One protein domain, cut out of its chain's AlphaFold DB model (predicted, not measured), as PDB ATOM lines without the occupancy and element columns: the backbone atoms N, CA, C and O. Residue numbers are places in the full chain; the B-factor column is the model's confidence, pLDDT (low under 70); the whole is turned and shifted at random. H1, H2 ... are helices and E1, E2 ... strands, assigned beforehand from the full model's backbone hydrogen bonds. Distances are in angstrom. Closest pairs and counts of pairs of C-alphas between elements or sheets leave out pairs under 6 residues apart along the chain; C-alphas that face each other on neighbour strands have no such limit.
ATOM      1  N   ALA A   2      33.978  10.338 345.842       38.97
ATOM      2  CA  ALA A   2      33.390  11.644 345.553       38.97
ATOM      3  C   ALA A   2      34.537  12.614 345.258       38.97
ATOM      4  O   ALA A   2      35.340  12.908 346.141       38.97
ATOM      5  N   GLU A   3      34.660  13.023 344.001       45.31
ATOM      6  CA  GLU A   3      35.630  14.023 343.568       45.31
ATOM      7  C   GLU A   3      35.260  15.353 344.233       45.31
ATOM      8  O   GLU A   3      34.143  15.846 344.094       45.31
ATOM      9  N   SER A   4      36.165  15.886 345.051       48.91
ATOM     10  CA  SER A   4      35.968  17.154 345.751       48.91
ATOM     11  C   SER A   4      35.810  18.277 344.719       48.91
ATOM     12  O   SER A   4      36.628  18.324 343.792       48.91
ATOM     13  N   PRO A   5      34.825  19.189 344.846       53.44
ATOM     14  CA  PRO A   5      34.734  20.328 343.944       53.44
ATOM     15  C   PRO A   5      36.044  21.108 344.054       53.44
ATOM     16  O   PRO A   5      36.437  21.542 345.139       53.44
ATOM     17  N   ARG A   6      36.779  21.220 342.943       62.12
ATOM     18  CA  ARG A   6      37.997  22.029 342.892       62.12
ATOM     19  C   ARG A   6      37.548  23.479 343.041       62.12
ATOM     20  O   ARG A   6      37.048  24.056 342.097       62.12
ATOM     21  N   LEU A   7      37.601  24.052 344.231       62.00
ATOM     22  CA  LEU A   7      37.241  25.458 344.414       62.00
ATOM     23  C   LEU A   7      38.330  26.339 343.786       62.00
ATOM     24  O   LEU A   7      39.520  26.023 343.869       62.00
ATOM     25  N   HIS A   8      37.928  27.429 343.144       63.06
ATOM     26  CA  HIS A   8      38.845  28.448 342.639       63.06
ATOM     27  C   HIS A   8      39.376  29.328 343.770       63.06
ATOM     28  O   HIS A   8      38.824  29.343 344.868       63.06
ATOM     29  N   ALA A   9      40.442  30.092 343.499       60.81
ATOM     30  CA  ALA A   9      41.032  31.019 344.474       60.81
ATOM     31  C   ALA A   9      40.036  32.083 344.982       60.81
ATOM     32  O   ALA A   9      40.193  32.578 346.093       60.81
ATOM     33  N   ASP A  10      39.000  32.383 344.194       61.81
ATOM     34  CA  ASP A  10      37.896  33.293 344.534       61.81
ATOM     35  C   ASP A  10      36.747  32.605 345.314       61.81
ATOM     36  O   ASP A  10      35.740  33.213 345.652       61.81
ATOM     37  N   GLY A  11      36.871  31.308 345.617       60.53
ATOM     38  CA  GLY A  11      35.857  30.537 346.345       60.53
ATOM     39  C   GLY A  11      34.699  30.022 345.485       60.53
ATOM     40  O   GLY A  11      33.831  29.315 345.995       60.53
ATOM     41  N   THR A  12      34.680  30.318 344.183       62.22
ATOM     42  CA  THR A  12      33.701  29.752 343.245       62.22
ATOM     43  C   THR A  12      33.967  28.261 343.003       62.22
ATOM     44  O   THR A  12      35.118  27.831 342.904       62.22
ATOM     45  N   GLU A  13      32.915  27.450 342.870       65.19
ATOM     46  CA  GLU A  13      33.047  26.034 342.504       65.19
ATOM     47  C   GLU A  13      33.526  25.880 341.059       65.19
ATOM     48  O   GLU A  13      32.933  26.438 340.130       65.19
ATOM     49  N   CYS A  14      34.574  25.077 340.844       63.94
ATOM     50  CA  CYS A  14      34.922  24.657 339.498       63.94
ATOM     51  C   CYS A  14      33.828  23.744 338.977       63.94
ATOM     52  O   CYS A  14      33.709  22.583 339.359       63.94
ATOM     53  N   LEU A  15      33.050  24.291 338.052       61.84
ATOM     54  CA  LEU A  15      32.075  23.549 337.268       61.84
ATOM     55  C   LEU A  15      32.736  22.688 336.173       61.84
ATOM     56  O   LEU A  15      32.054  22.302 335.225       61.84
ATOM     57  N   ASP A  16      34.044  22.416 336.269       57.84
ATOM     58  CA  ASP A  16      34.724  21.412 335.447       57.84
ATOM     59  C   ASP A  16      33.982  20.080 335.607       57.84
ATOM     60  O   ASP A  16      33.746  19.601 336.716       57.84
ATOM     61  N   GLY A  17      33.487  19.554 334.487       53.34
ATOM     62  CA  GLY A  17      32.620  18.372 334.461       53.34
ATOM     63  C   GLY A  17      31.105  18.638 334.491       53.34
ATOM     64  O   GLY A  17      30.332  17.729 334.182       53.34
ATOM     65  N   VAL A  18      30.632  19.865 334.752       61.91
ATOM     66  CA  VAL A  18      29.203  20.220 334.615       61.91
ATOM     67  C   VAL A  18      28.892  20.523 333.151       61.91
ATOM     68  O   VAL A  18      28.819  21.667 332.703       61.91
ATOM     69  N   ARG A  19      28.695  19.451 332.385       72.94
ATOM     70  CA  ARG A  19      28.387  19.507 330.956       72.94
ATOM     71  C   ARG A  19      26.887  19.719 330.735       72.94
ATOM     72  O   ARG A  19      26.094  18.779 330.806       72.94
ATOM     73  N   ARG A  20      26.476  20.959 330.448       78.38
ATOM     74  CA  ARG A  20      25.091  21.277 330.052       78.38
ATOM     75  C   ARG A  20      24.937  21.213 328.539       78.38
ATOM     76  O   ARG A  20      25.109  22.204 327.840       78.38
ATOM     77  N   VAL A  21      24.600  20.030 328.044       83.62
ATOM     78  CA  VAL A  21      24.429  19.732 326.614       83.62
ATOM     79  C   VAL A  21      23.086  19.025 326.386       83.62
ATOM     80  O   VAL A  21      22.533  18.453 327.333       83.62
ATOM     81  N   PRO A  22      22.496  19.055 325.176       82.56
ATOM     82  CA  PRO A  22      21.269  18.309 324.918       82.56
ATOM     83  C   PRO A  22      21.500  16.799 325.083       82.56
ATOM     84  O   PRO A  22      22.598  16.299 324.869       82.56
ATOM     85  N   ARG A  23      20.446  16.038 325.407       79.19
ATOM     86  CA  ARG A  23      20.540  14.567 325.548       79.19
ATOM     87  C   ARG A  23      21.081  13.868 324.296       79.19
ATOM     88  O   ARG A  23      21.706  12.825 324.404       79.19
ATOM     89  N   THR A  24      20.835  14.444 323.125       80.56
ATOM     90  CA  THR A  24      21.286  13.941 321.820       80.56
ATOM     91  C   THR A  24      22.558  14.637 321.335       80.56
ATOM     92  O   THR A  24      22.814  14.683 320.133       80.56
ATOM     93  N   TYR A  25      23.319  15.258 322.241       81.88
ATOM     94  CA  TYR A  25      24.514  16.001 321.881       81.88
ATOM     95  C   TYR A  25      25.572  15.093 321.265       81.88
ATOM     96  O   TYR A  25      26.055  14.156 321.896       81.88
ATOM     97  N   GLN A  26      25.957  15.431 320.040       81.31
ATOM     98  CA  GLN A  26      27.154  14.928 319.391       81.31
ATOM     99  C   GLN A  26      28.032  16.143 319.087       81.31
ATOM    100  O   GLN A  26      27.559  17.069 318.416       81.31
ATOM    101  N   PRO A  27      29.266  16.202 319.613       81.31
ATOM    102  CA  PRO A  27      30.150  17.316 319.334       81.31
ATOM    103  C   PRO A  27      30.515  17.329 317.850       81.31
ATOM    104  O   PRO A  27      30.874  16.309 317.269       81.31
ATOM    105  N   CYS A  28      30.448  18.505 317.234       85.94
ATOM    106  CA  CYS A  28      30.886  18.709 315.852       85.94
ATOM    107  C   CYS A  28      32.416  18.711 315.706       85.94
ATOM    108  O   CYS A  28      32.930  18.503 314.611       85.94
ATOM    109  N   CYS A  29      33.147  18.976 316.793       85.62
ATOM    110  CA  CYS A  29      34.598  18.863 316.874       85.62
ATOM    111  C   CYS A  29      35.057  18.752 318.337       85.62
ATOM    112  O   CYS A  29      34.352  19.172 319.258       85.62
ATOM    113  N   ASP A  30      36.268  18.234 318.533       86.31
ATOM    114  CA  ASP A  30      36.905  18.071 319.848       86.31
ATOM    115  C   ASP A  30      37.107  19.415 320.577       86.31
ATOM    116  O   ASP A  30      36.877  19.515 321.781       86.31
ATOM    117  N   ALA A  31      37.422  20.485 319.836       85.88
ATOM    118  CA  ALA A  31      37.551  21.826 320.405       85.88
ATOM    119  C   ALA A  31      36.238  22.319 321.036       85.88
ATOM    120  O   ALA A  31      36.251  22.887 322.127       85.88
ATOM    121  N   PHE A  32      35.097  22.065 320.384       86.12
ATOM    122  CA  PHE A  32      33.788  22.420 320.928       86.12
ATOM    123  C   PHE A  32      33.435  21.560 322.146       86.12
ATOM    124  O   PHE A  32      32.985  22.099 323.154       86.12
ATOM    125  N   ASP A  33      33.702  20.252 322.088       85.88
ATOM    126  CA  ASP A  33      33.424  19.322 323.189       85.88
ATOM    127  C   ASP A  33      34.131  19.730 324.488       85.88
ATOM    128  O   ASP A  33      33.482  19.907 325.523       85.88
ATOM    129  N   ARG A  34      35.438  20.013 324.415       84.00
ATOM    130  CA  ARG A  34      36.239  20.463 325.569       84.00
ATOM    131  C   ARG A  34      35.695  21.740 326.201       84.00
ATOM    132  O   ARG A  34      35.759  21.920 327.416       84.00
ATOM    133  N   ARG A  35      35.123  22.628 325.386       85.75
ATOM    134  CA  ARG A  35      34.519  23.877 325.855       85.75
ATOM    135  C   ARG A  35      33.097  23.725 326.376       85.75
ATOM    136  O   ARG A  35      32.597  24.671 326.967       85.75
ATOM    137  N   THR A  36      32.467  22.556 326.255       81.38
ATOM    138  CA  THR A  36      31.231  22.239 327.000       81.38
ATOM    139  C   THR A  36      31.493  21.763 328.429       81.38
ATOM    140  O   THR A  36      30.591  21.813 329.262       81.38
ATOM    141  N   ALA A  37      32.720  21.321 328.715       75.56
ATOM    142  CA  ALA A  37      33.146  20.825 330.024       75.56
ATOM    143  C   ALA A  37      34.102  21.781 330.756       75.56
ATOM    144  O   ALA A  37      34.550  21.460 331.850       75.56
ATOM    145  N   SER A  38      34.409  22.942 330.163       75.12
ATOM    146  CA  SER A  38      35.323  23.919 330.754       75.12
ATOM    147  C   SER A  38      34.797  24.500 332.069       75.12
ATOM    148  O   SER A  38      33.594  24.581 332.328       75.12
ATOM    149  N   CYS A  39      35.753  24.922 332.885       73.88
ATOM    150  CA  CYS A  39      35.566  25.626 334.140       73.88
ATOM    151  C   CYS A  39      34.741  26.928 333.984       73.88
ATOM    152  O   CYS A  39      34.686  27.521 332.910       73.88
ATOM    153  N   VAL A  40      34.129  27.399 335.080       70.06
ATOM    154  CA  VAL A  40      33.365  28.661 335.158       70.06
ATOM    155  C   VAL A  40      34.195  29.922 334.870       70.06
ATOM    156  O   VAL A  40      33.626  30.928 334.463       70.06
ATOM    157  N   HIS A  41      35.521  29.863 335.035       69.81
ATOM    158  CA  HIS A  41      36.447  30.952 334.692       69.81
ATOM    159  C   HIS A  41      36.948  30.904 333.243       69.81
ATOM    160  O   HIS A  41      37.704  31.775 332.822       69.81
ATOM    161  N   ASP A  42      36.501  29.922 332.460       73.62
ATOM    162  CA  ASP A  42      36.756  29.833 331.029       73.62
ATOM    163  C   ASP A  42      35.492  30.169 330.235       73.62
ATOM    164  O   ASP A  42      34.360  30.055 330.708       73.62
ATOM    165  N   ILE A  43      35.690  30.535 328.969       79.12
ATOM    166  CA  ILE A  43      34.587  30.613 328.014       79.12
ATOM    167  C   ILE A  43      33.996  29.207 327.851       79.12
ATOM    168  O   ILE A  43      34.681  28.285 327.393       79.12
ATOM    169  N   ARG A  44      32.714  29.057 328.191       83.62
ATOM    170  CA  ARG A  44      31.990  27.781 328.111       83.62
ATOM    171  C   ARG A  44      30.817  27.860 327.149       83.62
ATOM    172  O   ARG A  44      30.131  28.874 327.080       83.62
ATOM    173  N   PHE A  45      30.540  26.758 326.458       84.88
ATOM    174  CA  PHE A  45      29.313  26.605 325.680       84.88
ATOM    175  C   PHE A  45      28.293  25.779 326.450       84.88
ATOM    176  O   PHE A  45      28.569  24.646 326.844       84.88
ATOM    177  N   GLU A  46      27.101  26.337 326.633       85.69
ATOM    178  CA  GLU A  46      25.996  25.663 327.310       85.69
ATOM    179  C   GLU A  46      24.769  25.574 326.416       85.69
ATOM    180  O   GLU A  46      24.436  26.493 325.673       85.69
ATOM    181  N   TRP A  47      24.055  24.463 326.527       85.88
ATOM    182  CA  TRP A  47      22.734  24.309 325.953       85.88
ATOM    183  C   TRP A  47      21.674  24.751 326.950       85.88
ATOM    184  O   TRP A  47      21.582  24.222 328.062       85.88
ATOM    185  N   TRP A  48      20.825  25.685 326.538       84.44
ATOM    186  CA  TRP A  48      19.689  26.137 327.326       84.44
ATOM    187  C   TRP A  48      18.429  25.388 326.892       84.44
ATOM    188  O   TRP A  48      17.801  25.758 325.900       84.44
ATOM    189  N   PRO A  49      17.992  24.347 327.628       79.44
ATOM    190  CA  PRO A  49      16.907  23.477 327.177       79.44
ATOM    191  C   PRO A  49      15.563  24.199 327.054       79.44
ATOM    192  O   PRO A  49      14.771  23.847 326.185       79.44
ATOM    193  N   LYS A  50      15.317  25.229 327.879       81.19
ATOM    194  CA  LYS A  50      14.091  26.042 327.804       81.19
ATOM    195  C   LYS A  50      14.013  26.857 326.515       81.19
ATOM    196  O   LYS A  50      12.939  26.987 325.944       81.19
ATOM    197  N   ALA A  51      15.147  27.385 326.067       79.38
ATOM    198  CA  ALA A  51      15.223  28.251 324.896       79.38
ATOM    199  C   ALA A  51      15.715  27.519 323.633       79.38
ATOM    200  O   ALA A  51      15.743  28.107 322.557       79.38
ATOM    201  N   ARG A  52      16.060  26.228 323.769       82.56
ATOM    202  CA  ARG A  52      16.508  25.309 322.711       82.56
ATOM    203  C   ARG A  52      17.633  25.887 321.852       82.56
ATOM    204  O   ARG A  52      17.616  25.734 320.633       82.56
ATOM    205  N   HIS A  53      18.599  26.531 322.496       84.56
ATOM    206  CA  HIS A  53      19.750  27.099 321.815       84.56
ATOM    207  C   HIS A  53      21.039  26.953 322.619       84.56
ATOM    208  O   HIS A  53      21.019  26.688 323.825       84.56
ATOM    209  N   TRP A  54      22.159  27.144 321.925       85.06
ATOM    210  CA  TRP A  54      23.480  27.225 322.531       85.06
ATOM    211  C   TRP A  54      23.797  28.650 322.945       85.06
ATOM    212  O   TRP A  54      23.486  29.588 322.215       85.06
ATOM    213  N   VAL A  55      24.451  28.803 324.085       85.44
ATOM    214  CA  VAL A  55      24.981  30.080 324.548       85.44
ATOM    215  C   VAL A  55      26.472  29.986 324.831       85.44
ATOM    216  O   VAL A  55      26.960  28.938 325.257       85.44
ATOM    217  N   VAL A  56      27.180  31.099 324.642       84.69
ATOM    218  CA  VAL A  56      28.496  31.322 325.251       84.69
ATOM    219  C   VAL A  56      28.314  31.922 326.632       84.69
ATOM    220  O   VAL A  56      27.686  32.967 326.764       84.69
ATOM    221  N   MET A  57      28.913  31.305 327.636       80.75
ATOM    222  CA  MET A  57      29.026  31.846 328.981       80.75
ATOM    223  C   MET A  57      30.413  32.453 329.157       80.75
ATOM    224  O   MET A  57      31.418  31.807 328.851       80.75
ATOM    225  N   VAL A  58      30.446  33.701 329.627       76.19
ATOM    226  CA  VAL A  58      31.674  34.459 329.878       76.19
ATOM    227  C   VAL A  58      31.775  34.731 331.386       76.19
ATOM    228  O   VAL A  58      30.811  35.252 331.949       76.19
ATOM    229  N   PRO A  59      32.909  34.416 332.038       66.69
ATOM    230  CA  PRO A  59      33.054  34.442 333.501       66.69
ATOM    231  C   PRO A  59      32.772  35.787 334.179       66.69
ATOM    232  O   PRO A  59      32.380  35.814 335.339       66.69
ATOM    233  N   ASP A  60      32.960  36.891 333.456       63.66
ATOM    234  CA  ASP A  60      33.018  38.247 334.027       63.66
ATOM    235  C   ASP A  60      31.870  39.163 333.544       63.66
ATOM    236  O   ASP A  60      31.667  40.262 334.045       63.66
ATOM    237  N   GLY A  61      31.087  38.714 332.556       58.09
ATOM    238  CA  GLY A  61      30.065  39.532 331.879       58.09
ATOM    239  C   GLY A  61      28.626  39.319 332.367       58.09
ATOM    240  O   GLY A  61      27.692  39.896 331.804       58.09
ATOM    241  N   GLY A  62      28.425  38.466 333.375       56.75
ATOM    242  CA  GLY A  62      27.105  37.984 333.782       56.75
ATOM    243  C   GLY A  62      26.506  36.956 332.811       56.75
ATOM    244  O   GLY A  62      27.075  36.630 331.771       56.75
ATOM    245  N   SER A  63      25.321  36.438 333.152       55.91
ATOM    246  CA  SER A  63      24.568  35.390 332.432       55.91
ATOM    247  C   SER A  63      24.042  35.801 331.046       55.91
ATOM    248  O   SER A  63      23.031  35.270 330.579       55.91
ATOM    249  N   SER A  64      24.674  36.775 330.396       60.00
ATOM    250  CA  SER A  64      24.323  37.252 329.062       60.00
ATOM    251  C   SER A  64      24.885  36.282 328.033       60.00
ATOM    252  O   SER A  64      25.914  36.517 327.407       60.00
ATOM    253  N   GLY A  65      24.215  35.137 327.919       66.19
ATOM    254  CA  GLY A  65      24.577  34.088 326.986       66.19
ATOM    255  C   GLY A  65      24.501  34.578 325.543       66.19
ATOM    256  O   GLY A  65      23.410  34.871 325.054       66.19
ATOM    257  N   LEU A  66      25.633  34.658 324.838       76.06
ATOM    258  CA  LEU A  66      25.618  34.968 323.406       76.06
ATOM    259  C   LEU A  66      25.075  33.753 322.648       76.06
ATOM    260  O   LEU A  66      25.679  32.682 322.702       76.06
ATOM    261  N   HIS A  67      23.952  33.913 321.949       82.62
ATOM    262  CA  HIS A  67      23.344  32.837 321.169       82.62
ATOM    263  C   HIS A  67      24.297  32.338 320.066       82.62
ATOM    264  O   HIS A  67      24.804  33.125 319.267       82.62
ATOM    265  N   LEU A  68      24.504  31.021 320.007       82.12
ATOM    266  CA  LEU A  68      25.252  30.333 318.959       82.12
ATOM    267  C   LEU A  68      24.343  29.535 318.026       82.12
ATOM    268  O   LEU A  68      23.740  28.539 318.432       82.12
ATOM    269  N   SER A  69      24.371  29.900 316.745       83.31
ATOM    270  CA  SER A  69      23.800  29.094 315.655       83.31
ATOM    271  C   SER A  69      24.825  28.149 315.013       83.31
ATOM    272  O   SER A  69      24.455  27.163 314.378       83.31
ATOM    273  N   PHE A  70      26.122  28.426 315.170       86.12
ATOM    274  CA  PHE A  70      27.214  27.667 314.559       86.12
ATOM    275  C   PHE A  70      28.358  27.440 315.545       86.12
ATOM    276  O   PHE A  70      28.542  28.196 316.495       86.12
ATOM    277  N   CYS A  71      29.145  26.395 315.305       86.88
ATOM    278  CA  CYS A  71      30.357  26.122 316.056       86.88
ATOM    279  C   CYS A  71      31.467  27.110 315.662       86.88
ATOM    280  O   CYS A  71      31.831  27.158 314.486       86.88
ATOM    281  N   PRO A  72      32.084  27.833 316.611       85.25
ATOM    282  CA  PRO A  72      33.124  28.814 316.304       85.25
ATOM    283  C   PRO A  72      34.461  28.172 315.902       85.25
ATOM    284  O   PRO A  72      35.340  28.867 315.408       85.25
ATOM    285  N   PHE A  73      34.625  26.861 316.101       87.31
ATOM    286  CA  PHE A  73      35.868  26.147 315.794       87.31
ATOM    287  C   PHE A  73      35.860  25.477 314.419       87.31
ATOM    288  O   PHE A  73      36.879  25.470 313.740       87.31
ATOM    289  N   CYS A  74      34.727  24.896 314.013       87.00
ATOM    290  CA  CYS A  74      34.619  24.152 312.754       87.00
ATOM    291  C   CYS A  74      33.534  24.675 311.802       87.00
ATOM    292  O   CYS A  74      33.368  24.129 310.717       87.00
ATOM    293  N   GLY A  75      32.771  25.700 312.196       84.56
ATOM    294  CA  GLY A  75      31.719  26.305 311.372       84.56
ATOM    295  C   GLY A  75      30.443  25.470 311.226       84.56
ATOM    296  O   GLY A  75      29.512  25.898 310.550       84.56
ATOM    297  N   PHE A  76      30.362  24.291 311.851       84.69
ATOM    298  CA  PHE A  76      29.198  23.411 311.726       84.69
ATOM    299  C   PHE A  76      27.953  24.008 312.403       84.69
ATOM    300  O   PHE A  76      28.048  24.561 313.500       84.69
ATOM    301  N   GLY A  77      26.779  23.860 311.783       83.31
ATOM    302  CA  GLY A  77      25.511  24.332 312.347       83.31
ATOM    303  C   GLY A  77      25.135  23.567 313.617       83.31
ATOM    304  O   GLY A  77      25.032  22.339 313.608       83.31
ATOM    305  N   LEU A  78      24.923  24.278 314.723       75.56
ATOM    306  CA  LEU A  78      24.495  23.673 315.981       75.56
ATOM    307  C   LEU A  78      22.963  23.554 315.957       75.56
ATOM    308  O   LEU A  78      22.257  24.535 315.740       75.56
TER     309      LEU A  78
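What this domain is: This is residues 2 to 78 of the 83 residues of an uncharacterized protein of Mycobacterium sp. 852013-50091_SCH5140682 (UniProt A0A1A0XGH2). With little regular structure, this is a small antiparallel sheet, ordered E1, E2, E3, with one short helix, H1, grazing it near edge strand E1; a long unnamed stretch, residues 2 to 29, comes first. The named elements, H1 E1 E2 E3 along the chain, hold 20 of 77 printed residues; the class is mixed. It is compact, radius of gyration of the C-alphas 12.8 A, spanning 36 by 28 by 24 A.

Where its parts are: Find C-alpha 30 at (36.905, 18.071, 319.848), where H1, residues 30 to 36, begins its 10.0 A. Then come E1, residues 44 to 48, 12.4 A; E2, 53 to 57, 12.6 A; and E3, 66 to 68, 6.4 A, ending at (25.252, 30.333, 318.959).

How they stand to each other: The strands form a meander, each the antiparallel neighbour of the one before, in two hairpins. Look at N 46 and O 55, 2.9 A, between E1 and E2, and N 68 and O 54, 2.8 A, between E2 and E3. H1 only grazes the sheet with residues 32 to 36; its closest C-alphas to E1 are Thr 36 and Phe 45, 4.9 A. In H1 every O i to N i+4 pair is within hydrogen-bond range.

The domain as a whole: The farthest C-alphas, Ala 2 and Gly 75, are 37.2 A apart. The printed part has no cut, and no link between named elements is long. pLDDT is under 70 at residues 2 to 18, 41 and 59 to 65.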